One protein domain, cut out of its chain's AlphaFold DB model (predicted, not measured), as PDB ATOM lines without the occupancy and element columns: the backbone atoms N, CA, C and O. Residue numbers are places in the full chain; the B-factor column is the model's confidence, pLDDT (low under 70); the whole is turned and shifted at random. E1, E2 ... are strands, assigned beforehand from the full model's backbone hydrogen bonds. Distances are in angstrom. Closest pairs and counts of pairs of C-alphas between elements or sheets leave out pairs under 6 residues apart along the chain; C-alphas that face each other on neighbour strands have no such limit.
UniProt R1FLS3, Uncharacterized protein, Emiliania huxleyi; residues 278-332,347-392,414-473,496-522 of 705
ATOM      1  N   CYS A 278     165.448 334.604 231.401       89.44
ATOM      2  CA  CYS A 278     165.685 335.645 230.416       89.44
ATOM      3  C   CYS A 278     167.038 335.430 229.782       89.44
ATOM      4  O   CYS A 278     168.039 335.332 230.488       89.44
ATOM      5  N   PHE A 279     167.069 335.404 228.459       89.88
ATOM      6  CA  PHE A 279     168.266 335.117 227.699       89.88
ATOM      7  C   PHE A 279     168.598 336.253 226.741       89.88
ATOM      8  O   PHE A 279     167.757 336.700 225.959       89.88
ATOM      9  N   ALA A 280     169.855 336.685 226.753       88.38
ATOM     10  CA  ALA A 280     170.386 337.641 225.791       88.38
ATOM     11  C   ALA A 280     171.348 336.951 224.820       88.38
ATOM     12  O   ALA A 280     172.156 336.116 225.212       88.38
ATOM     13  N   PHE A 281     171.334 337.362 223.553       84.81
ATOM     14  CA  PHE A 281     172.199 336.786 222.513       84.81
ATOM     15  C   PHE A 281     173.677 337.194 222.613       84.81
ATOM     16  O   PHE A 281     174.490 336.785 221.789       84.81
ATOM     17  N   ARG A 282     174.069 338.003 223.601       77.50
ATOM     18  CA  ARG A 282     175.455 338.452 223.749       77.50
ATOM     19  C   ARG A 282     176.069 337.943 225.045       77.50
ATOM     20  O   ARG A 282     175.420 337.951 226.085       77.50
ATOM     21  N   SER A 283     177.351 337.581 224.964       58.53
ATOM     22  CA  SER A 283     178.174 337.251 226.123       58.53
ATOM     23  C   SER A 283     178.216 338.375 227.147       58.53
ATOM     24  O   SER A 283     178.604 339.505 226.842       58.53
ATOM     25  N   VAL A 284     177.838 338.018 228.376       56.69
ATOM     26  CA  VAL A 284     177.982 338.844 229.575       56.69
ATOM     27  C   VAL A 284     179.470 339.128 229.842       56.69
ATOM     28  O   VAL A 284     179.819 340.228 230.264       56.69
ATOM     29  N   GLU A 285     180.359 338.194 229.493       50.06
ATOM     30  CA  GLU A 285     181.814 338.257 229.715       50.06
ATOM     31  C   GLU A 285     182.542 339.163 228.713       50.06
ATOM     32  O   GLU A 285     183.518 339.828 229.051       50.06
ATOM     33  N   SER A 286     182.017 339.298 227.488       47.53
ATOM     34  CA  SER A 286     182.490 340.297 226.515       47.53
ATOM     35  C   SER A 286     182.371 341.739 227.029       47.53
ATOM     36  O   SER A 286     182.936 342.651 226.416       47.53
ATOM     37  N   ALA A 287     181.631 341.960 228.113       46.88
ATOM     38  CA  ALA A 287     181.652 343.190 228.871       46.88
ATOM     39  C   ALA A 287     182.645 343.071 230.037       46.88
ATOM     40  O   ALA A 287     182.235 343.101 231.199       46.88
ATOM     41  N   SER A 288     183.952 343.081 229.738       41.44
ATOM     42  CA  SER A 288     185.070 343.435 230.651       41.44
ATOM     43  C   SER A 288     184.967 344.883 231.182       41.44
ATOM     44  O   SER A 288     185.911 345.650 231.330       41.44
ATOM     45  N   SER A 289     183.733 345.330 231.341       45.88
ATOM     46  CA  SER A 289     183.255 346.631 230.973       45.88
ATOM     47  C   SER A 289     181.891 346.787 231.676       45.88
ATOM     48  O   SER A 289     180.868 346.985 231.055       45.88
ATOM     49  N   GLY A 290     181.846 346.591 233.002       46.97
ATOM     50  CA  GLY A 290     180.782 346.987 233.957       46.97
ATOM     51  C   GLY A 290     179.304 346.578 233.751       46.97
ATOM     52  O   GLY A 290     178.572 346.525 234.737       46.97
ATOM     53  N   LYS A 291     178.826 346.244 232.542       45.84
ATOM     54  CA  LYS A 291     177.433 345.874 232.232       45.84
ATOM     55  C   LYS A 291     177.002 344.586 232.934       45.84
ATOM     56  O   LYS A 291     175.834 344.464 233.304       45.84
ATOM     57  N   ALA A 292     177.934 343.650 233.126       45.59
ATOM     58  CA  ALA A 292     177.656 342.289 233.574       45.59
ATOM     59  C   ALA A 292     176.979 342.200 234.950       45.59
ATOM     60  O   ALA A 292     176.110 341.359 235.152       45.59
ATOM     61  N   ARG A 293     177.309 343.096 235.891       48.66
ATOM     62  CA  ARG A 293     176.789 342.987 237.265       48.66
ATOM     63  C   ARG A 293     175.318 343.379 237.404       48.66
ATOM     64  O   ARG A 293     174.630 342.805 238.238       48.66
ATOM     65  N   SER A 294     174.817 344.313 236.591       47.84
ATOM     66  CA  SER A 294     173.405 344.737 236.684       47.84
ATOM     67  C   SER A 294     172.429 343.738 236.053       47.84
ATOM     68  O   SER A 294     171.298 343.641 236.507       47.84
ATOM     69  N   ARG A 295     172.885 342.939 235.075       57.34
ATOM     70  CA  ARG A 295     172.102 341.878 234.421       57.34
ATOM     71  C   ARG A 295     172.503 340.478 234.887       57.34
ATOM     72  O   ARG A 295     172.417 339.537 234.109       57.34
ATOM     73  N   ALA A 296     172.915 340.315 236.146       52.88
ATOM     74  CA  ALA A 296     173.406 339.038 236.685       52.88
ATOM     75  C   ALA A 296     172.414 337.856 236.564       52.88
ATOM     76  O   ALA A 296     172.791 336.716 236.806       52.88
ATOM     77  N   ARG A 297     171.152 338.121 236.201       68.50
ATOM     78  CA  ARG A 297     170.092 337.122 235.996       68.50
ATOM     79  C   ARG A 297     169.646 336.959 234.539       68.50
ATOM     80  O   ARG A 297     168.700 336.224 234.288       68.50
ATOM     81  N   VAL A 298     170.271 337.663 233.592       77.25
ATOM     82  CA  VAL A 298     170.053 337.419 232.162       77.25
ATOM     83  C   VAL A 298     171.130 336.456 231.694       77.25
ATOM     84  O   VAL A 298     172.312 336.797 231.663       77.25
ATOM     85  N   GLU A 299     170.714 335.249 231.351       84.81
ATOM     86  CA  GLU A 299     171.601 334.196 230.888       84.81
ATOM     87  C   GLU A 299     172.071 334.485 229.459       84.81
ATOM     88  O   GLU A 299     171.355 335.061 228.633       84.81
ATOM     89  N   GLN A 300     173.303 334.097 229.143       85.06
ATOM     90  CA  GLN A 300     173.774 334.174 227.770       85.06
ATOM     91  C   GLN A 300     173.147 333.039 226.959       85.06
ATOM     92  O   GLN A 300     173.355 331.863 227.250       85.06
ATOM     93  N   MET A 301     172.456 333.397 225.883       87.06
ATOM     94  CA  MET A 301     172.006 332.433 224.893       87.06
ATOM     95  C   MET A 301     173.194 331.945 224.065       87.06
ATOM     96  O   MET A 301     173.921 332.749 223.473       87.06
ATOM     97  N   ARG A 302     173.364 330.626 223.977       86.75
ATOM     98  CA  ARG A 302     174.252 330.014 222.984       86.75
ATOM     99  C   ARG A 302     173.498 329.897 221.668       86.75
ATOM    100  O   ARG A 302     172.411 329.326 221.621       86.75
ATOM    101  N   TRP A 303     174.086 330.435 220.609       89.69
ATOM    102  CA  TRP A 303     173.497 330.424 219.278       89.69
ATOM    103  C   TRP A 303     174.557 330.170 218.212       89.69
ATOM    104  O   TRP A 303     175.747 330.399 218.434       89.69
ATOM    105  N   ARG A 304     174.106 329.695 217.052       87.88
ATOM    106  CA  ARG A 304     174.912 329.507 215.842       87.88
ATOM    107  C   ARG A 304     174.234 330.163 214.653       87.88
ATOM    108  O   ARG A 304     173.013 330.301 214.641       87.88
ATOM    109  N   SER A 305     175.030 330.557 213.668       89.69
ATOM    110  CA  SER A 305     174.557 331.216 212.455       89.69
ATOM    111  C   SER A 305     175.063 330.502 211.205       89.69
ATOM    112  O   SER A 305     176.186 330.001 211.174       89.69
ATOM    113  N   ALA A 306     174.232 330.482 210.169       89.94
ATOM    114  CA  ALA A 306     174.556 329.979 208.841       89.94
ATOM    115  C   ALA A 306     173.823 330.792 207.765       89.94
ATOM    116  O   ALA A 306     172.932 331.591 208.072       89.94
ATOM    117  N   HIS A 307     174.179 330.570 206.504       91.19
ATOM    118  CA  HIS A 307     173.432 331.057 205.352       91.19
ATOM    119  C   HIS A 307     172.901 329.887 204.533       91.19
ATOM    120  O   HIS A 307     173.678 329.038 204.105       91.19
ATOM    121  N   CYS A 308     171.589 329.862 204.329       88.00
ATOM    122  CA  CYS A 308     170.878 328.754 203.708       88.00
ATOM    123  C   CYS A 308     170.133 329.220 202.454       88.00
ATOM    124  O   CYS A 308     169.371 330.193 202.517       88.00
ATOM    125  N   GLY A 309     170.269 328.482 201.354       83.94
ATOM    126  CA  GLY A 309     169.406 328.551 200.176       83.94
ATOM    127  C   GLY A 309     167.976 328.112 200.496       83.94
ATOM    128  O   GLY A 309     167.692 327.501 201.534       83.94
ATOM    129  N   THR A 310     166.994 328.562 199.714       77.00
ATOM    130  CA  THR A 310     165.561 328.251 199.923       77.00
ATOM    131  C   THR A 310     165.325 326.745 199.913       77.00
ATOM    132  O   THR A 310     165.705 326.081 198.962       77.00
ATOM    133  N   GLY A 311     164.719 326.211 200.978       71.81
ATOM    134  CA  GLY A 311     164.479 324.769 201.137       71.81
ATOM    135  C   GLY A 311     165.643 323.964 201.731       71.81
ATOM    136  O   GLY A 311     165.428 322.832 202.149       71.81
ATOM    137  N   GLU A 312     166.842 324.541 201.854       77.50
ATOM    138  CA  GLU A 312     167.997 323.830 202.416       77.50
ATOM    139  C   GLU A 312     167.882 323.608 203.930       77.50
ATOM    140  O   GLU A 312     167.458 324.487 204.697       77.50
ATOM    141  N   SER A 313     168.311 322.421 204.360       71.50
ATOM    142  CA  SER A 313     168.515 322.083 205.771       71.50
ATOM    143  C   SER A 313     169.825 322.688 206.289       71.50
ATOM    144  O   SER A 313     170.742 322.941 205.512       71.50
ATOM    145  N   MET A 314     169.971 322.888 207.609       65.06
ATOM    146  CA  MET A 314     171.186 323.520 208.158       65.06
ATOM    147  C   MET A 314     172.488 322.786 207.786       65.06
ATOM    148  O   MET A 314     173.509 323.444 207.626       65.06
ATOM    149  N   GLY A 315     172.455 321.461 207.609       67.69
ATOM    150  CA  GLY A 315     173.634 320.679 207.207       67.69
ATOM    151  C   GLY A 315     174.124 320.959 205.781       67.69
ATOM    152  O   GLY A 315     175.249 320.607 205.452       67.69
ATOM    153  N   GLN A 316     173.299 321.604 204.954       77.94
ATOM    154  CA  GLN A 316     173.636 322.035 203.593       77.94
ATOM    155  C   GLN A 316     174.033 323.519 203.538       77.94
ATOM    156  O   GLN A 316     174.496 324.000 202.510       77.94
ATOM    157  N   CYS A 317     173.864 324.250 204.642       83.50
ATOM    158  CA  CYS A 317     174.089 325.685 204.684       83.50
ATOM    159  C   CYS A 317     175.571 326.031 204.819       83.50
ATOM    160  O   CYS A 317     176.336 325.373 205.526       83.50
ATOM    161  N   VAL A 318     175.963 327.161 204.233       78.75
ATOM    162  CA  VAL A 318     177.311 327.700 204.410       78.75
ATOM    163  C   VAL A 318     177.413 328.292 205.814       78.75
ATOM    164  O   VAL A 318     176.790 329.312 206.137       78.75
ATOM    165  N   HIS A 319     178.193 327.647 206.679       76.44
ATOM    166  CA  HIS A 319     178.455 328.146 208.022       76.44
ATOM    167  C   HIS A 319     179.379 329.363 207.974       76.44
ATOM    168  O   HIS A 319     180.453 329.343 207.373       76.44
ATOM    169  N   SER A 320     178.976 330.440 208.646       62.44
ATOM    170  CA  SER A 320     179.808 331.628 208.810       62.44
ATOM    171  C   SER A 320     180.926 331.338 209.822       62.44
ATOM    172  O   SER A 320     180.765 331.640 210.997       62.44
ATOM    173  N   HIS A 321     182.031 330.761 209.334       55.97
ATOM    174  CA  HIS A 321     183.239 330.297 210.039       55.97
ATOM    175  C   HIS A 321     183.072 329.141 211.056       55.97
ATOM    176  O   HIS A 321     182.205 329.194 211.925       55.97
ATOM    177  N   PRO A 322     183.960 328.124 211.012       44.12
ATOM    178  CA  PRO A 322     184.003 327.006 211.956       44.12
ATOM    179  C   PRO A 322     184.865 327.310 213.193       44.12
ATOM    180  O   PRO A 322     185.553 326.427 213.699       44.12
ATOM    181  N   SER A 323     184.901 328.555 213.679       48.94
ATOM    182  CA  SER A 323     185.635 328.802 214.916       48.94
ATOM    183  C   SER A 323     184.900 328.128 216.071       48.94
ATOM    184  O   SER A 323     183.712 328.346 216.311       48.94
ATOM    185  N   ASN A 324     185.624 327.277 216.797       49.38
ATOM    186  CA  ASN A 324     185.131 326.455 217.907       49.38
ATOM    187  C   ASN A 324     184.640 327.266 219.129       49.38
ATOM    188  O   ASN A 324     184.436 326.713 220.210       49.38
ATOM    189  N   HIS A 325     184.426 328.575 218.979       54.62
ATOM    190  CA  HIS A 325     183.916 329.460 220.011       54.62
ATOM    191  C   HIS A 325     182.460 329.850 219.713       54.62
ATOM    192  O   HIS A 325     182.210 330.785 218.949       54.62
ATOM    193  N   PRO A 326     181.465 329.173 220.326       51.34
ATOM    194  CA  PRO A 326     180.070 329.601 220.252       51.34
ATOM    195  C   PRO A 326     179.938 331.042 220.771       51.34
ATOM    196  O   PRO A 326     180.063 331.301 221.968       51.34
ATOM    197  N   GLY A 327     179.701 331.986 219.855       52.28
ATOM    198  CA  GLY A 327     179.612 333.422 220.142       52.28
ATOM    199  C   GLY A 327     180.812 334.263 219.695       52.28
ATOM    200  O   GLY A 327     180.922 335.414 220.133       52.28
ATOM    201  N   GLU A 328     181.707 333.734 218.854       49.53
ATOM    202  CA  GLU A 328     182.831 334.515 218.348       49.53
ATOM    203  C   GLU A 328     182.362 335.760 217.574       49.53
ATOM    204  O   GLU A 328     181.414 335.753 216.784       49.53
ATOM    205  N   ARG A 329     183.002 336.879 217.916       59.78
ATOM    206  CA  ARG A 329     182.567 338.255 217.685       59.78
ATOM    207  C   ARG A 329     182.655 338.634 216.208       59.78
ATOM    208  O   ARG A 329     183.536 339.400 215.826       59.78
ATOM    209  N   THR A 330     181.711 338.209 215.377       61.94
ATOM    210  CA  THR A 330     181.455 338.965 214.147       61.94
ATOM    211  C   THR A 330     180.972 340.345 214.563       61.94
ATOM    212  O   THR A 330     179.849 340.502 215.051       61.94
ATOM    213  N   SER A 331     181.872 341.322 214.472       66.56
ATOM    214  CA  SER A 331     181.601 342.705 214.819       66.56
ATOM    215  C   SER A 331     180.440 343.214 213.972       66.56
ATOM    216  O   SER A 331     180.357 342.963 212.771       66.56
ATOM    217  N   CYS A 332     179.518 343.922 214.622       80.50
ATOM    218  CA  CYS A 332     178.451 344.645 213.943       80.50
ATOM    219  C   CYS A 332     179.070 345.473 212.794       80.50
ATOM    220  O   CYS A 332     180.039 346.188 213.074       80.50
ATOM    221  N   ARG A 347     178.494 339.953 205.761       70.00
ATOM    222  CA  ARG A 347     178.441 338.500 205.987       70.00
ATOM    223  C   ARG A 347     177.016 337.959 205.818       70.00
ATOM    224  O   ARG A 347     176.038 338.593 206.202       70.00
ATOM    225  N   HIS A 348     176.919 336.743 205.298       81.31
ATOM    226  CA  HIS A 348     175.662 336.100 204.912       81.31
ATOM    227  C   HIS A 348     174.814 335.550 206.087       81.31
ATOM    228  O   HIS A 348     173.752 334.970 205.861       81.31
ATOM    229  N   GLY A 349     175.256 335.740 207.335       88.62
ATOM    230  CA  GLY A 349     174.624 335.206 208.547       88.62
ATOM    231  C   GLY A 349     174.138 336.271 209.537       88.62
ATOM    232  O   GLY A 349     174.088 337.464 209.235       88.62
ATOM    233  N   TRP A 350     173.794 335.823 210.743       92.25
ATOM    234  CA  TRP A 350     173.470 336.663 211.892       92.25
ATOM    235  C   TRP A 350     174.734 337.082 212.640       92.25
ATOM    236  O   TRP A 350     175.665 336.296 212.803       92.25
ATOM    237  N   PHE A 351     174.752 338.312 213.146       89.94
ATOM    238  CA  PHE A 351     175.882 338.861 213.892       89.94
ATOM    239  C   PHE A 351     175.415 339.666 215.106       89.94
ATOM    240  O   PHE A 351     174.345 340.276 215.104       89.94
ATOM    241  N   ALA A 352     176.226 339.686 216.162       88.69
ATOM    242  CA  ALA A 352     175.923 340.445 217.369       88.69
ATOM    243  C   ALA A 352     176.077 341.959 217.132       88.69
ATOM    244  O   ALA A 352     177.101 342.434 216.639       88.69
ATOM    245  N   CYS A 353     175.077 342.736 217.548       88.38
ATOM    246  CA  CYS A 353     175.064 344.191 217.438       88.38
ATOM    247  C   CYS A 353     174.624 344.870 218.735       88.38
ATOM    248  O   CYS A 353     173.556 344.599 219.278       88.38
ATOM    249  N   ASP A 354     175.416 345.859 219.145       85.31
ATOM    250  CA  ASP A 354     175.142 346.743 220.288       85.31
ATOM    251  C   ASP A 354     174.244 347.923 219.942       85.31
ATOM    252  O   ASP A 354     173.888 348.720 220.808       85.31
ATOM    253  N   TYR A 355     173.919 348.084 218.666       85.69
ATOM    254  CA  TYR A 355     173.203 349.237 218.156       85.69
ATOM    255  C   TYR A 355     172.065 348.781 217.256       85.69
ATOM    256  O   TYR A 355     172.106 347.704 216.660       85.69
ATOM    257  N   ALA A 356     171.014 349.587 217.188       87.19
ATOM    258  CA  ALA A 356     170.074 349.523 216.088       87.19
ATOM    259  C   ALA A 356     170.820 349.965 214.831       87.19
ATOM    260  O   ALA A 356     171.642 350.884 214.900       87.19
ATOM    261  N   LEU A 357     170.544 349.323 213.705       89.62
ATOM    262  CA  LEU A 357     171.025 349.799 212.419       89.62
ATOM    263  C   LEU A 357     169.960 350.719 211.833       89.62
ATOM    264  O   LEU A 357     168.784 350.363 211.785       89.62
ATOM    265  N   VAL A 358     170.367 351.920 211.438       88.12
ATOM    266  CA  VAL A 358     169.484 352.893 210.786       88.12
ATOM    267  C   VAL A 358     169.937 353.014 209.350       88.12
ATOM    268  O   VAL A 358     171.113 353.244 209.096       88.12
ATOM    269  N   PHE A 359     169.018 352.848 208.408       87.56
ATOM    270  CA  PHE A 359     169.356 352.997 207.006       87.56
ATOM    271  C   PHE A 359     169.449 354.479 206.632       87.56
ATOM    272  O   PHE A 359     168.476 355.223 206.760       87.56
ATOM    273  N   ASN A 360     170.613 354.914 206.164       87.06
ATOM    274  CA  ASN A 360     170.823 356.252 205.641       87.06
ATOM    275  C   ASN A 360     170.505 356.262 204.141       87.06
ATOM    276  O   ASN A 360     171.214 355.668 203.333       87.06
ATOM    277  N   ARG A 361     169.430 356.965 203.766       85.44
ATOM    278  CA  ARG A 361     168.974 357.061 202.371       85.44
ATOM    279  C   ARG A 361     169.964 357.772 201.456       85.44
ATOM    280  O   ARG A 361     170.004 357.440 200.281       85.44
ATOM    281  N   THR A 362     170.732 358.721 201.985       85.88
ATOM    282  CA  THR A 362     171.704 359.498 201.211       85.88
ATOM    283  C   THR A 362     172.923 358.656 200.864       85.88
ATOM    284  O   THR A 362     173.362 358.683 199.724       85.88
ATOM    285  N   SER A 363     173.454 357.893 201.824       84.50
ATOM    286  CA  SER A 363     174.629 357.047 201.573       84.50
ATOM    287  C   SER A 363     174.282 355.672 201.007       84.50
ATOM    288  O   SER A 363     175.150 354.998 200.473       84.50
ATOM    289  N   GLY A 364     173.032 355.225 201.138       85.12
ATOM    290  CA  GLY A 364     172.650 353.866 200.767       85.12
ATOM    291  C   GLY A 364     173.095 352.802 201.781       85.12
ATOM    292  O   GLY A 364     173.023 351.611 201.482       85.12
ATOM    293  N   GLU A 365     173.529 353.206 202.981       85.25
ATOM    294  CA  GLU A 365     174.181 352.325 203.957       85.25
ATOM    295  C   GLU A 365     173.477 352.275 205.314       85.25
ATOM    296  O   GLU A 365     172.742 353.182 205.708       85.25
ATOM    297  N   TYR A 366     173.752 351.219 206.083       86.94
ATOM    298  CA  TYR A 366     173.345 351.138 207.482       86.94
ATOM    299  C   TYR A 366     174.346 351.858 208.386       86.94
ATOM    300  O   TYR A 366     175.502 351.460 208.507       86.94
ATOM    301  N   VAL A 367     173.875 352.879 209.097       87.81
ATOM    302  CA  VAL A 367     174.645 353.618 210.099       87.81
ATOM    303  C   VAL A 367     174.252 353.220 211.520       87.81
ATOM    304  O   VAL A 367     173.238 352.563 211.779       87.81
ATOM    305  N   ARG A 368     175.081 353.638 212.480       88.19
ATOM    306  CA  ARG A 368     174.908 353.309 213.893       88.19
ATOM    307  C   ARG A 368     173.759 354.125 214.477       88.19
ATOM    308  O   ARG A 368     173.854 355.343 214.592       88.19
ATOM    309  N   GLY A 369     172.704 353.439 214.892       86.00
ATOM    310  CA  GLY A 369     171.578 354.012 215.617       86.00
ATOM    311  C   GLY A 369     171.763 354.006 217.134       86.00
ATOM    312  O   GLY A 369     172.875 353.997 217.671       86.00
ATOM    313  N   LYS A 370     170.629 353.999 217.846       83.25
ATOM    314  CA  LYS A 370     170.587 353.923 219.313       83.25
ATOM    315  C   LYS A 370     171.177 352.608 219.814       83.25
ATOM    316  O   LYS A 370     171.131 351.593 219.123       83.25
ATOM    317  N   ARG A 371     171.719 352.621 221.032       82.12
ATOM    318  CA  ARG A 371     172.281 351.419 221.647       82.12
ATOM    319  C   ARG A 371     171.158 350.462 222.053       82.12
ATOM    320  O   ARG A 371     170.319 350.813 222.869       82.12
ATOM    321  N   THR A 372     171.171 349.258 221.503       84.25
ATOM    322  CA  THR A 372     170.252 348.157 221.826       84.25
ATOM    323  C   THR A 372     171.029 346.876 221.564       84.25
ATOM    324  O   THR A 372     171.589 346.720 220.483       84.25
ATOM    325  N   ASP A 373     171.123 345.993 222.550       86.12
ATOM    326  CA  ASP A 373     171.855 344.736 222.392       86.12
ATOM    327  C   ASP A 373     170.959 343.719 221.646       86.12
ATOM    328  O   ASP A 373     169.736 343.725 221.807       86.12
ATOM    329  N   GLY A 374     171.547 342.873 220.801       91.06
ATOM    330  CA  GLY A 374     170.841 341.811 220.079       91.06
ATOM    331  C   GLY A 374     171.687 341.196 218.967       91.06
ATOM    332  O   GLY A 374     172.869 341.515 218.830       91.06
ATOM    333  N   VAL A 375     171.074 340.346 218.154       93.12
ATOM    334  CA  VAL A 375     171.645 339.809 216.912       93.12
ATOM    335  C   VAL A 375     170.859 340.325 215.721       93.12
ATOM    336  O   VAL A 375     169.643 340.507 215.792       93.12
ATOM    337  N   VAL A 376     171.570 340.615 214.640       94.12
ATOM    338  CA  VAL A 376     171.025 341.230 213.434       94.12
ATOM    339  C   VAL A 376     171.349 340.355 212.238       94.12
ATOM    340  O   VAL A 376     172.454 339.825 212.139       94.12
ATOM    341  N   ALA A 377     170.395 340.250 211.323       94.62
ATOM    342  CA  ALA A 377     170.610 339.757 209.975       94.62
ATOM    343  C   ALA A 377     170.168 340.823 208.962       94.62
ATOM    344  O   ALA A 377     169.277 341.631 209.237       94.62
ATOM    345  N   LEU A 378     170.843 340.849 207.812       93.56
ATOM    346  CA  LEU A 378     170.644 341.847 206.752       93.56
ATOM    347  C   LEU A 378     170.372 341.228 205.376       93.56
ATOM    348  O   LEU A 378     170.173 341.973 204.418       93.56
ATOM    349  N   ARG A 379     170.395 339.893 205.256       92.19
ATOM    350  CA  ARG A 379     170.279 339.176 203.980       92.19
ATOM    351  C   ARG A 379     169.326 337.981 204.067       92.19
ATOM    352  O   ARG A 379     169.392 337.253 205.060       92.19
ATOM    353  N   PRO A 380     168.509 337.730 203.031       94.50
ATOM    354  CA  PRO A 380     167.733 336.498 202.906       94.50
ATOM    355  C   PRO A 380     168.599 335.257 203.118       94.50
ATOM    356  O   PRO A 380     169.785 335.277 202.813       94.50
ATOM    357  N   GLY A 381     168.029 334.185 203.655       93.50
ATOM    358  CA  GLY A 381     168.742 332.931 203.910       93.50
ATOM    359  C   GLY A 381     169.589 332.922 205.186       93.50
ATOM    360  O   GLY A 381     169.920 331.842 205.679       93.50
ATOM    361  N   ALA A 382     169.886 334.086 205.779       94.12
ATOM    362  CA  ALA A 382     170.553 334.153 207.075       94.12
ATOM    363  C   ALA A 382     169.726 333.413 208.137       94.12
ATOM    364  O   ALA A 382     168.581 333.767 208.428       94.12
ATOM    365  N   THR A 383     170.319 332.390 208.743       93.69
ATOM    366  CA  THR A 383     169.651 331.478 209.673       93.69
ATOM    367  C   THR A 383     170.377 331.474 211.009       93.69
ATOM    368  O   THR A 383     171.598 331.347 211.043       93.69
ATOM    369  N   ILE A 384     169.633 331.621 212.106       93.50
ATOM    370  CA  ILE A 384     170.132 331.508 213.477       93.50
ATOM    371  C   ILE A 384     169.420 330.366 214.183       93.50
ATOM    372  O   ILE A 384     168.204 330.210 214.071       93.50
ATOM    373  N   GLU A 385     170.183 329.585 214.934       93.19
ATOM    374  CA  GLU A 385     169.657 328.557 215.819       93.19
ATOM    375  C   GLU A 385     170.162 328.751 217.236       93.19
ATOM    376  O   GLU A 385     171.325 329.097 217.446       93.19
ATOM    377  N   PHE A 386     169.295 328.493 218.206       92.62
ATOM    378  CA  PHE A 386     169.624 328.575 219.621       92.62
ATOM    379  C   PHE A 386     168.817 327.569 220.438       92.62
ATOM    380  O   PHE A 386     167.699 327.201 220.072       92.62
ATOM    381  N   GLY A 387     169.421 327.094 221.526       90.12
ATOM    382  CA  GLY A 387     168.800 326.121 222.419       90.12
ATOM    383  C   GLY A 387     167.840 326.791 223.395       90.12
ATOM    384  O   GLY A 387     168.177 327.806 223.998       90.12
ATOM    385  N   VAL A 388     166.664 326.207 223.589       87.88
ATOM    386  CA  VAL A 388     165.755 326.561 224.680       87.88
ATOM    387  C   VAL A 388     165.931 325.498 225.754       87.88
ATOM    388  O   VAL A 388     165.633 324.325 225.531       87.88
ATOM    389  N   ALA A 389     166.482 325.889 226.901       80.62
ATOM    390  CA  ALA A 389     166.622 324.984 228.033       80.62
ATOM    391  C   ALA A 389     165.228 324.687 228.591       80.62
ATOM    392  O   ALA A 389     164.611 325.573 229.175       80.62
ATOM    393  N   VAL A 390     164.736 323.462 228.395       77.00
ATOM    394  CA  VAL A 390     163.463 323.013 228.967       77.00
ATOM    395  C   VAL A 390     163.746 321.953 230.024       77.00
ATOM    396  O   VAL A 390     163.614 320.754 229.794       77.00
ATOM    397  N   GLU A 391     164.200 322.398 231.196       72.38
ATOM    398  CA  GLU A 391     164.584 321.496 232.293       72.38
ATOM    399  C   GLU A 391     163.382 320.696 232.810       72.38
ATOM    400  O   GLU A 391     163.505 319.509 233.123       72.38
ATOM    401  N   ALA A 392     162.196 321.315 232.801       61.06
ATOM    402  CA  ALA A 392     160.927 320.703 233.191       61.06
ATOM    403  C   ALA A 392     160.517 319.497 232.322       61.06
ATOM    404  O   ALA A 392     159.634 318.733 232.708       61.06
ATOM    405  N   ALA A 414     155.595 324.335 227.523       86.19
ATOM    406  CA  ALA A 414     156.565 325.388 227.788       86.19
ATOM    407  C   ALA A 414     156.301 326.551 226.833       86.19
ATOM    408  O   ALA A 414     155.938 326.335 225.679       86.19
ATOM    409  N   CYS A 415     156.483 327.781 227.301       90.50
ATOM    410  CA  CYS A 415     156.273 328.965 226.475       90.50
ATOM    411  C   CYS A 415     157.582 329.738 226.370       90.50
ATOM    412  O   CYS A 415     158.178 330.128 227.376       90.50
ATOM    413  N   ALA A 416     158.026 329.978 225.142       92.81
ATOM    414  CA  ALA A 416     159.090 330.922 224.848       92.81
ATOM    415  C   ALA A 416     158.481 332.225 224.315       92.81
ATOM    416  O   ALA A 416     157.424 332.206 223.700       92.81
ATOM    417  N   THR A 417     159.112 333.374 224.530       94.12
ATOM    418  CA  THR A 417     158.719 334.636 223.889       94.12
ATOM    419  C   THR A 417     159.929 335.256 223.210       94.12
ATOM    420  O   THR A 417     160.971 335.482 223.830       94.12
ATOM    421  N   LEU A 418     159.793 335.515 221.912       95.56
ATOM    422  CA  LEU A 418     160.802 336.177 221.095       95.56
ATOM    423  C   LEU A 418     160.587 337.684 221.152       95.56
ATOM    424  O   LEU A 418     159.508 338.158 220.803       95.56
ATOM    425  N   HIS A 419     161.626 338.428 221.526       94.38
ATOM    426  CA  HIS A 419     161.636 339.891 221.509       94.38
ATOM    427  C   HIS A 419     162.467 340.373 220.329       94.38
ATOM    428  O   HIS A 419     163.658 340.060 220.232       94.38
ATOM    429  N   TYR A 420     161.861 341.138 219.431       95.88
ATOM    430  CA  TYR A 420     162.495 341.589 218.194       95.88
ATOM    431  C   TYR A 420     162.163 343.050 217.903       95.88
ATOM    432  O   TYR A 420     161.134 343.573 218.321       95.88
ATOM    433  N   LEU A 421     163.061 343.737 217.201       94.00
ATOM    434  CA  LEU A 421     162.852 345.129 216.832       94.00
ATOM    435  C   LEU A 421     161.946 345.191 215.604       94.00
ATOM    436  O   LEU A 421     162.282 344.631 214.562       94.00
ATOM    437  N   THR A 422     160.849 345.929 215.717       94.56
ATOM    438  CA  THR A 422     160.036 346.336 214.570       94.56
ATOM    439  C   THR A 422     160.368 347.766 214.167       94.56
ATOM    440  O   THR A 422     160.757 348.573 215.012       94.56
ATOM    441  N   SER A 423     160.263 348.095 212.881       92.06
ATOM    442  CA  SER A 423     160.481 349.453 212.369       92.06
ATOM    443  C   SER A 423     159.701 349.709 211.075       92.06
ATOM    444  O   SER A 423     159.124 348.811 210.468       92.06
ATOM    445  N   TYR A 424     159.681 350.955 210.616       88.06
ATOM    446  CA  TYR A 424     158.818 351.402 209.520       88.06
ATOM    447  C   TYR A 424     159.451 351.312 208.120       88.06
ATOM    448  O   TYR A 424     158.754 351.554 207.139       88.06
ATOM    449  N   GLU A 425     160.744 351.007 207.987       88.12
ATOM    450  CA  GLU A 425     161.400 350.897 206.675       88.12
ATOM    451  C   GLU A 425     162.488 349.821 206.645       88.12
ATOM    452  O   GLU A 425     163.195 349.624 207.636       88.12
ATOM    453  N   ARG A 426     162.631 349.154 205.490       92.00
ATOM    454  CA  ARG A 426     163.685 348.174 205.173       92.00
ATOM    455  C   ARG A 426     163.813 346.997 206.144       92.00
ATOM    456  O   ARG A 426     164.885 346.410 206.281       92.00
ATOM    457  N   GLN A 427     162.723 346.654 206.811       95.19
ATOM    458  CA  GLN A 427     162.627 345.519 207.715       95.19
ATOM    459  C   GLN A 427     162.305 344.227 206.968       95.19
ATOM    460  O   GLN A 427     161.476 344.213 206.054       95.19
ATOM    461  N   GLY A 428     162.970 343.152 207.385       95.69
ATOM    462  CA  GLY A 428     162.781 341.812 206.845       95.69
ATOM    463  C   GLY A 428     161.680 341.022 207.547       95.69
ATOM    464  O   GLY A 428     161.133 341.433 208.572       95.69
ATOM    465  N   ARG A 429     161.403 339.839 207.004       97.62
ATOM    466  CA  ARG A 429     160.522 338.835 207.608       97.62
ATOM    467  C   ARG A 429     161.342 337.607 207.977       97.62
ATOM    468  O   ARG A 429     162.233 337.237 207.225       97.62
ATOM    469  N   ALA A 430     161.072 336.977 209.113       97.56
ATOM    470  CA  ALA A 430     161.798 335.789 209.549       97.56
ATOM    471  C   ALA A 430     160.841 334.630 209.835       97.56
ATOM    472  O   ALA A 430     159.919 334.776 210.635       97.56
ATOM    473  N   ALA A 431     161.068 333.475 209.213       97.06
ATOM    474  CA  ALA A 431     160.371 332.243 209.557       97.06
ATOM    475  C   ALA A 431     160.947 331.657 210.849       97.06
ATOM    476  O   ALA A 431     162.164 331.522 210.989       97.06
ATOM    477  N   VAL A 432     160.063 331.304 211.776       96.88
ATOM    478  CA  VAL A 432     160.357 330.653 213.051       96.88
ATOM    479  C   VAL A 432     159.915 329.199 212.957       96.88
ATOM    480  O   VAL A 432     158.809 328.909 212.508       96.88
ATOM    481  N   SER A 433     160.773 328.288 213.400       95.88
ATOM    482  CA  SER A 433     160.461 326.862 213.528       95.88
ATOM    483  C   SER A 433     161.196 326.259 214.724       95.88
ATOM    484  O   SER A 433     162.195 326.816 215.186       95.88
ATOM    485  N   CYS A 434     160.710 325.125 215.227       94.62
ATOM    486  CA  CYS A 434     161.339 324.383 216.316       94.62
ATOM    487  C   CYS A 434     161.763 322.993 215.844       94.62
ATOM    488  O   CYS A 434     161.108 322.395 214.991       94.62
ATOM    489  N   PHE A 435     162.865 322.492 216.395       91.50
ATOM    490  CA  PHE A 435     163.409 321.178 216.067       91.50
ATOM    491  C   PHE A 435     164.151 320.566 217.268       91.50
ATOM    492  O   PHE A 435     164.319 321.191 218.319       91.50
ATOM    493  N   GLY A 436     164.597 319.318 217.118       89.06
ATOM    494  CA  GLY A 436     165.179 318.533 218.206       89.06
ATOM    495  C   GLY A 436     164.086 317.864 219.037       89.06
ATOM    496  O   GLY A 436     163.218 317.193 218.487       89.06
ATOM    497  N   SER A 437     164.121 318.042 220.358       88.50
ATOM    498  CA  SER A 437     163.141 317.423 221.273       88.50
ATOM    499  C   SER A 437     161.823 318.199 221.428       88.50
ATOM    500  O   SER A 437     160.923 317.743 222.134       88.50
ATOM    501  N   CYS A 438     161.680 319.347 220.757       90.88
ATOM    502  CA  CYS A 438     160.460 320.155 220.761       90.88
ATOM    503  C   CYS A 438     159.848 320.326 219.371       90.88
ATOM    504  O   CYS A 438     160.535 320.277 218.350       90.88
ATOM    505  N   ARG A 439     158.546 320.611 219.359       92.69
ATOM    506  CA  ARG A 439     157.772 321.096 218.216       92.69
ATOM    507  C   ARG A 439     157.087 322.405 218.588       92.69
ATOM    508  O   ARG A 439     156.650 322.592 219.723       92.69
ATOM    509  N   CYS A 440     156.975 323.279 217.604       94.94
ATOM    510  CA  CYS A 440     156.091 324.432 217.620       94.94
ATOM    511  C   CYS A 440     155.508 324.593 216.221       94.94
ATOM    512  O   CYS A 440     156.144 324.182 215.242       94.94
ATOM    513  N   ASP A 441     154.330 325.197 216.131       95.44
ATOM    514  CA  ASP A 441     153.746 325.545 214.841       95.44
ATOM    515  C   ASP A 441     154.646 326.577 214.150       95.44
ATOM    516  O   ASP A 441     154.965 327.604 214.760       95.44
ATOM    517  N   PRO A 442     155.107 326.333 212.909       95.88
ATOM    518  CA  PRO A 442     155.909 327.308 212.189       95.88
ATOM    519  C   PRO A 442     155.117 328.590 211.931       95.88
ATOM    520  O   PRO A 442     153.939 328.553 211.577       95.88
ATOM    521  N   PHE A 443     155.767 329.745 212.056       97.25
ATOM    522  CA  PHE A 443     155.141 331.034 211.751       97.25
ATOM    523  C   PHE A 443     156.165 332.050 211.246       97.25
ATOM    524  O   PHE A 443     157.372 331.839 211.333       97.25
ATOM    525  N   VAL A 444     155.685 333.179 210.720       97.38
ATOM    526  CA  VAL A 444     156.539 334.263 210.218       97.38
ATOM    527  C   VAL A 444     156.431 335.487 211.117       97.38
ATOM    528  O   VAL A 444     155.339 335.984 211.384       97.38
ATOM    529  N   LEU A 445     157.579 335.997 211.552       97.50
ATOM    530  CA  LEU A 445     157.723 337.305 212.174       97.50
ATOM    531  C   LEU A 445     157.924 338.356 211.093       97.50
ATOM    532  O   LEU A 445     158.872 338.270 210.317       97.50
ATOM    533  N   ASP A 446     157.069 339.369 211.070       97.44
ATOM    534  CA  ASP A 446     157.283 340.552 210.243       97.44
ATOM    535  C   ASP A 446     157.866 341.673 211.109       97.44
ATOM    536  O   ASP A 446     157.217 342.142 212.047       97.44
ATOM    537  N   ALA A 447     159.110 342.079 210.832       96.62
ATOM    538  CA  ALA A 447     159.728 343.191 211.548       96.62
ATOM    539  C   ALA A 447     159.256 344.560 211.030       96.62
ATOM    540  O   ALA A 447     159.623 345.593 211.590       96.62
ATOM    541  N   HIS A 448     158.434 344.623 209.982       95.75
ATOM    542  CA  HIS A 448     157.864 345.879 209.529       95.75
ATOM    543  C   HIS A 448     156.625 346.270 210.338       95.75
ATOM    544  O   HIS A 448     155.584 345.620 210.298       95.75
ATOM    545  N   SER A 449     156.707 347.410 211.014       90.69
ATOM    546  CA  SER A 449     155.546 348.077 211.589       90.69
ATOM    547  C   SER A 449     155.015 349.099 210.587       90.69
ATOM    548  O   SER A 449     155.697 350.087 210.291       90.69
ATOM    549  N   ARG A 450     153.783 348.916 210.104       88.00
ATOM    550  CA  ARG A 450     153.066 349.992 209.413       88.00
ATOM    551  C   ARG A 450     152.614 350.994 210.475       88.00
ATOM    552  O   ARG A 450     151.772 350.630 211.296       88.00
ATOM    553  N   PRO A 451     153.169 352.220 210.525       77.31
ATOM    554  CA  PRO A 451     152.639 353.213 211.444       77.31
ATOM    555  C   PRO A 451     151.155 353.405 211.119       77.31
ATOM    556  O   PRO A 451     150.784 353.477 209.945       77.31
ATOM    557  N   SER A 452     150.308 353.480 212.149       76.81
ATOM    558  CA  SER A 452     148.910 353.881 211.979       76.81
ATOM    559  C   SER A 452     148.845 355.206 211.211       76.81
ATOM    560  O   SER A 452     149.828 355.952 211.168       76.81
ATOM    561  N   ARG A 453     147.713 355.534 210.577       74.81
ATOM    562  CA  ARG A 453     147.561 356.831 209.894       74.81
ATOM    563  C   ARG A 453     147.874 357.950 210.902       74.81
ATOM    564  O   ARG A 453     147.219 358.045 211.931       74.81
ATOM    565  N   GLY A 454     148.943 358.714 210.656       69.88
ATOM    566  CA  GLY A 454     149.451 359.717 211.604       69.88
ATOM    567  C   GLY A 454     150.266 359.173 212.792       69.88
ATOM    568  O   GLY A 454     150.423 359.873 213.777       69.88
ATOM    569  N   GLY A 455     150.779 357.942 212.757       67.81
ATOM    570  CA  GLY A 455     151.643 357.366 213.795       67.81
ATOM    571  C   GLY A 455     153.116 357.774 213.663       67.81
ATOM    572  O   GLY A 455     153.614 357.970 212.550       67.81
ATOM    573  N   ARG A 456     153.852 357.857 214.788       70.56
ATOM    574  CA  ARG A 456     155.310 358.091 214.765       70.56
ATOM    575  C   ARG A 456     156.003 356.943 214.046       70.56
ATOM    576  O   ARG A 456     155.768 355.773 214.326       70.56
ATOM    577  N   ARG A 457     156.923 357.300 213.158       83.19
ATOM    578  CA  ARG A 457     157.896 356.378 212.576       83.19
ATOM    579  C   ARG A 457     158.991 356.116 213.603       83.19
ATOM    580  O   ARG A 457     160.001 356.812 213.636       83.19
ATOM    581  N   VAL A 458     158.747 355.161 214.488       83.00
ATOM    582  CA  VAL A 458     159.711 354.727 215.503       83.00
ATOM    583  C   VAL A 458     159.919 353.233 215.411       83.00
ATOM    584  O   VAL A 458     159.020 352.494 215.020       83.00
ATOM    585  N   SER A 459     161.122 352.805 215.773       89.06
ATOM    586  CA  SER A 459     161.380 351.397 216.014       89.06
ATOM    587  C   SER A 459     160.927 351.046 217.427       89.06
ATOM    588  O   SER A 459     161.237 351.786 218.362       89.06
ATOM    589  N   ILE A 460     160.200 349.946 217.573       90.44
ATOM    590  CA  ILE A 460     159.611 349.490 218.836       90.44
ATOM    591  C   ILE A 460     159.977 348.024 219.014       90.44
ATOM    592  O   ILE A 460     159.984 347.262 218.042       90.44
ATOM    593  N   THR A 461     160.275 347.613 220.239       91.88
ATOM    594  CA  THR A 461     160.423 346.189 220.535       91.88
ATOM    595  C   THR A 461     159.044 345.540 220.509       91.88
ATOM    596  O   THR A 461     158.130 345.987 221.197       91.88
ATOM    597  N   ALA A 462     158.880 344.507 219.694       93.12
ATOM    598  CA  ALA A 462     157.700 343.658 219.649       93.12
ATOM    599  C   ALA A 462     158.010 342.303 220.287       93.12
ATOM    600  O   ALA A 462     159.170 341.892 220.371       93.12
ATOM    601  N   GLU A 463     156.960 341.608 220.711       94.12
ATOM    602  CA  GLU A 463     157.062 340.288 221.319       94.12
ATOM    603  C   GLU A 463     156.147 339.285 220.614       94.12
ATOM    604  O   GLU A 463     155.055 339.629 220.152       94.12
ATOM    605  N   ARG A 464     156.590 338.029 220.532       95.19
ATOM    606  CA  ARG A 464     155.776 336.919 220.031       95.19
ATOM    607  C   ARG A 464     155.997 335.679 220.883       95.19
ATOM    608  O   ARG A 464     157.112 335.162 220.943       95.19
ATOM    609  N   GLY A 465     154.924 335.212 221.516       93.00
ATOM    610  CA  GLY A 465     154.899 333.934 222.218       93.00
ATOM    611  C   GLY A 465     155.002 332.758 221.246       93.00
ATOM    612  O   GLY A 465     154.454 332.804 220.143       93.00
ATOM    613  N   VAL A 466     155.708 331.719 221.673       94.25
ATOM    614  CA  VAL A 466     155.917 330.449 220.984       94.25
ATOM    615  C   VAL A 466     155.599 329.344 221.968       94.25
ATOM    616  O   VAL A 466     156.268 329.189 222.992       94.25
ATOM    617  N   GLU A 467     154.559 328.593 221.653       92.94
ATOM    618  CA  GLU A 467     154.173 327.425 222.421       92.94
ATOM    619  C   GLU A 467     155.047 326.241 222.001       92.94
ATOM    620  O   GLU A 467     155.151 325.910 220.819       92.94
ATOM    621  N   LEU A 468     155.724 325.642 222.976       91.94
ATOM    622  CA  LEU A 468     156.625 324.516 222.787       91.94
ATOM    623  C   LEU A 468     155.953 323.255 223.330       91.94
ATOM    624  O   LEU A 468     155.531 323.194 224.488       91.94
ATOM    625  N   SER A 469     155.898 322.230 222.486       90.19
ATOM    626  CA  SER A 469     155.407 320.893 222.821       90.19
ATOM    627  C   SER A 469     156.533 319.869 222.694       90.19
ATOM    628  O   SER A 469     157.424 320.022 221.857       90.19
ATOM    629  N   VAL A 470     156.519 318.831 223.532       84.88
ATOM    630  CA  VAL A 470     157.514 317.749 223.475       84.88
ATOM    631  C   VAL A 470     157.229 316.863 222.266       84.88
ATOM    632  O   VAL A 470     156.100 316.416 222.070       84.88
ATOM    633  N   SER A 471     158.256 316.567 221.471       80.94
ATOM    634  CA  SER A 471     158.163 315.562 220.412       80.94
ATOM    635  C   SER A 471     158.512 314.186 220.979       80.94
ATOM    636  O   SER A 471     159.689 313.870 221.109       80.94
ATOM    637  N   ASN A 472     157.512 313.350 221.270       73.44
ATOM    638  CA  ASN A 472     157.730 311.936 221.641       73.44
ATOM    639  C   ASN A 472     158.040 311.030 220.441       73.44
ATOM    640  O   ASN A 472     158.204 309.825 220.589       73.44
ATOM    641  N   ASP A 473     158.078 311.608 219.249       66.56
ATOM    642  CA  ASP A 473     158.183 310.887 217.993       66.56
ATOM    643  C   ASP A 473     159.627 310.416 217.770       66.56
ATOM    644  O   ASP A 473     160.421 311.067 217.089       66.56
ATOM    645  N   CYS A 496     165.886 321.192 223.136       90.62
ATOM    646  CA  CYS A 496     164.934 321.884 222.272       90.62
ATOM    647  C   CYS A 496     165.671 323.023 221.578       90.62
ATOM    648  O   CYS A 496     166.408 323.763 222.231       90.62
ATOM    649  N   TYR A 497     165.470 323.181 220.275       92.38
ATOM    650  CA  TYR A 497     166.087 324.259 219.521       92.38
ATOM    651  C   TYR A 497     165.046 325.042 218.734       92.38
ATOM    652  O   TYR A 497     164.106 324.479 218.171       92.38
ATOM    653  N   MET A 498     165.258 326.351 218.660       95.25
ATOM    654  CA  MET A 498     164.514 327.245 217.784       95.25
ATOM    655  C   MET A 498     165.408 327.694 216.636       95.25
ATOM    656  O   MET A 498     166.589 327.986 216.834       95.25
ATOM    657  N   ARG A 499     164.828 327.772 215.440       95.19
ATOM    658  CA  ARG A 499     165.457 328.265 214.216       95.19
ATOM    659  C   ARG A 499     164.707 329.487 213.719       95.19
ATOM    660  O   ARG A 499     163.495 329.420 213.506       95.19
ATOM    661  N   LEU A 500     165.435 330.574 213.487       96.88
ATOM    662  CA  LEU A 500     164.936 331.756 212.795       96.88
ATOM    663  C   LEU A 500     165.675 331.919 211.475       96.88
ATOM    664  O   LEU A 500     166.901 332.003 211.451       96.88
ATOM    665  N   ARG A 501     164.924 332.004 210.382       95.88
ATOM    666  CA  ARG A 501     165.459 332.175 209.035       95.88
ATOM    667  C   ARG A 501     164.920 333.450 208.415       95.88
ATOM    668  O   ARG A 501     163.713 333.580 208.233       95.88
ATOM    669  N   LEU A 502     165.813 334.366 208.062       96.56
ATOM    670  CA  LEU A 502     165.470 335.586 207.345       96.56
ATOM    671  C   LEU A 502     165.027 335.231 205.921       96.56
ATOM    672  O   LEU A 502     165.722 334.521 205.194       96.56
ATOM    673  N   LEU A 503     163.841 335.687 205.549       96.00
ATOM    674  CA  LEU A 503     163.183 335.350 204.300       96.00
ATOM    675  C   LEU A 503     163.562 336.317 203.175       96.00
ATOM    676  O   LEU A 503     164.017 337.442 203.421       96.00
ATOM    677  N   ASN A 504     163.366 335.862 201.935       94.81
ATOM    678  CA  ASN A 504     163.523 336.706 200.752       94.81
ATOM    679  C   ASN A 504     162.325 337.643 200.562       94.81
ATOM    680  O   ASN A 504     162.449 338.683 199.925       94.81
ATOM    681  N   GLU A 505     161.168 337.340 201.155       93.94
ATOM    682  CA  GLU A 505     160.063 338.290 201.163       93.94
ATOM    683  C   GLU A 505     160.312 339.399 202.195       93.94
ATOM    684  O   GLU A 505     160.674 339.165 203.352       93.94
ATOM    685  N   THR A 506     160.045 340.636 201.790       92.94
ATOM    686  CA  THR A 506     160.046 341.808 202.663       92.94
ATOM    687  C   THR A 506     158.738 342.561 202.503       92.94
ATOM    688  O   THR A 506     158.166 342.648 201.422       92.94
ATOM    689  N   SER A 507     158.268 343.128 203.601       90.88
ATOM    690  CA  SER A 507     157.094 343.995 203.672       90.88
ATOM    691  C   SER A 507     157.459 345.480 203.564       90.88
ATOM    692  O   SER A 507     156.565 346.323 203.524       90.88
ATOM    693  N   SER A 508     158.756 345.822 203.522       91.75
ATOM    694  CA  SER A 508     159.227 347.217 203.483       91.75
ATOM    695  C   SER A 508     160.513 347.458 202.678       91.75
ATOM    696  O   SER A 508     161.208 348.455 202.903       91.75
ATOM    697  N   GLY A 509     160.828 346.568 201.731       90.69
ATOM    698  CA  GLY A 509     161.911 346.753 200.755       90.69
ATOM    699  C   GLY A 509     163.327 346.532 201.300       90.69
ATOM    700  O   GLY A 509     164.282 347.091 200.769       90.69
ATOM    701  N   GLY A 510     163.486 345.768 202.383       91.75
ATOM    702  CA  GLY A 510     164.799 345.398 202.918       91.75
ATOM    703  C   GLY A 510     164.729 344.211 203.872       91.75
ATOM    704  O   GLY A 510     163.645 343.772 204.238       91.75
ATOM    705  N   HIS A 511     165.882 343.690 204.287       94.69
ATOM    706  CA  HIS A 511     165.961 342.482 205.117       94.69
ATOM    707  C   HIS A 511     166.573 342.737 206.494       94.69
ATOM    708  O   HIS A 511     167.079 341.813 207.117       94.69
ATOM    709  N   HIS A 512     166.555 343.976 206.993       94.75
ATOM    710  CA  HIS A 512     167.014 344.220 208.355       94.75
ATOM    711  C   HIS A 512     166.075 343.531 209.344       94.75
ATOM    712  O   HIS A 512     164.892 343.857 209.423       94.75
ATOM    713  N   PHE A 513     166.605 342.581 210.106       96.38
ATOM    714  CA  PHE A 513     165.879 341.921 211.178       96.38
ATOM    715  C   PHE A 513     166.764 341.877 212.412       96.38
ATOM    716  O   PHE A 513     167.912 341.437 212.343       96.38
ATOM    717  N   LYS A 514     166.233 342.324 213.552       95.69
ATOM    718  CA  LYS A 514     166.965 342.324 214.816       95.69
ATOM    719  C   LYS A 514     166.207 341.565 215.890       95.69
ATOM    720  O   LYS A 514     165.137 341.990 216.312       95.69
ATOM    721  N   LEU A 515     166.820 340.502 216.390       95.69
ATOM    722  CA  LEU A 515     166.351 339.726 217.531       95.69
ATOM    723  C   LEU A 515     167.104 340.188 218.786       95.69
ATOM    724  O   LEU A 515     168.332 340.226 218.803       95.69
ATOM    725  N   GLN A 516     166.383 340.598 219.826       92.00
ATOM    726  CA  GLN A 516     166.966 341.249 221.004       92.00
ATOM    727  C   GLN A 516     167.127 340.289 222.182       92.00
ATOM    728  O   GLN A 516     168.192 340.240 222.800       92.00
ATOM    729  N   MET A 517     166.073 339.540 222.497       91.50
ATOM    730  CA  MET A 517     165.992 338.719 223.705       91.50
ATOM    731  C   MET A 517     165.079 337.516 223.469       91.50
ATOM    732  O   MET A 517     164.157 337.574 222.653       91.50
ATOM    733  N   LEU A 518     165.335 336.439 224.203       92.94
ATOM    734  CA  LEU A 518     164.405 335.331 224.377       92.94
ATOM    735  C   LEU A 518     164.023 335.266 225.851       92.94
ATOM    736  O   LEU A 518     164.890 335.330 226.720       92.94
ATOM    737  N   THR A 519     162.746 335.088 226.137       90.31
ATOM    738  CA  THR A 519     162.294 334.704 227.472       90.31
ATOM    739  C   THR A 519     161.667 333.329 227.422       90.31
ATOM    740  O   THR A 519     161.081 332.933 226.418       90.31
ATOM    741  N   HIS A 520     161.826 332.577 228.497       89.69
ATOM    742  CA  HIS A 520     161.297 331.233 228.625       89.69
ATOM    743  C   HIS A 520     160.573 331.133 229.957       89.69
ATOM    744  O   HIS A 520     161.173 331.344 231.007       89.69
ATOM    745  N   THR A 521     159.283 330.835 229.918       86.50
ATOM    746  CA  THR A 521     158.497 330.531 231.109       86.50
ATOM    747  C   THR A 521     158.310 329.032 231.188       86.50
ATOM    748  O   THR A 521     157.634 328.441 230.340       86.50
ATOM    749  N   GLU A 522     158.883 328.434 232.225       79.12
ATOM    750  CA  GLU A 522     158.596 327.047 232.541       79.12
ATOM    751  C   GLU A 522     157.195 326.945 233.152       79.12
ATOM    752  O   GLU A 522     156.828 327.769 234.005       79.12
TER     753      GLU A 522
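This is residues 278 to 332, 347 to 392, 414 to 473 and 496 to 522 of the 705 residues of an uncharacterized protein of Emiliania huxleyi (UniProt R1FLS3). Two strongly twisted sheets are set face to face as a sandwich, a branched sheet of seven strands, E1, E2, E4, E5, E7, E10 and E12, over a sheet of five, with the strands of the two sheets running at only 14 degrees to each other. Much of the chain is wound over both sheets as a jelly roll, one long hairpin of four nested antiparallel pairs, E5 with E12, E6 with E11, E7 with E10 and E8 with E9, while the bent hairpin of E4 and E5 reaches far out with its turn at Thr 362. The printed part has 188 residues, no named helix and twelve named strands, E1 to E12 in chain order, of the class all strand; the five-stranded sheet has the order E3, E6, E11, E8, E9, all antiparallel, and the branched sheet is mixed. It is compact, with a radius of gyration of the C-alphas of 16.4 A, and spans 51 by 41 by 35 A.

In the branched sheet, E1 is residues 278 to 280, beginning at C-alpha 278 at (165.685, 335.645, 230.416), and E2 is residues 298 to 300. E4, residues 351 to 360, bends by 95 degrees at residue 354, and E5, residues 365 to 377, bends by 146 degrees at residue 374. E7 is residues 414 to 422, 25.0 A long, and E10 is residues 460 to 470, 32.1 A long. E12, residues 513 to 521, is 24.1 A long, bends by 52 degrees at residue 516 and ends at C-alpha 521 at (158.497, 330.531, 231.109). In the other sheet, E3 is residues 303 to 307, E6 residues 382 to 388, E8 residues 428 to 436 and 26.0 A long, and E9 residues 443 to 446. E11, residues 496 to 506, begins at C-alpha 496 at (164.934, 321.884, 222.272), is 28.4 A long and bends by 51 degrees at residue 503.

In the branched sheet E12 has three neighbours, each antiparallel to it. E1 and E5 lie on one side of E12, with N 279 and O 518 at 2.8 A and N 375 and O 515 at 2.8 A. E7 lies on the other side, with N 417 and O 519 at 2.8 A. E10, an edge strand, is antiparallel to E7, with N 466 and O 416 at 2.7 A. E2 is parallel to E1, with N 299 and O 278 at 2.8 A. E4 and E5 form a hairpin, with N 356 and O 370 at 2.8 A. In the five-stranded sheet E3 and E9 are the edge strands. N 383 and O 306 are 2.8 A apart across E3 and E6, N 384 and O 500 2.8 A across E6 and E11, and N 431 and O 501 2.8 A across E11 and E8. E8 and E9 form a hairpin, with N 430 and O 445 at 2.8 A. Between the sheets, the closest C-alphas of E8 and E12 are those of Gly 428 and Phe 513, 5.3 A apart.

The two C-alphas farthest apart are those of Thr 362 and Asn 472, at 53.6 A. Three cuts leave out residues 333 to 346, 393 to 413 and 474 to 495, with C-alpha gaps of 10.1 A, 8.4 A and 13.6 A. The links E1 to E2 and E9 to E10 are long. The mean pLDDT of the printed part is 83.1, and 33 residues are under 70, among them residues 283 to 297 and 320 to 331.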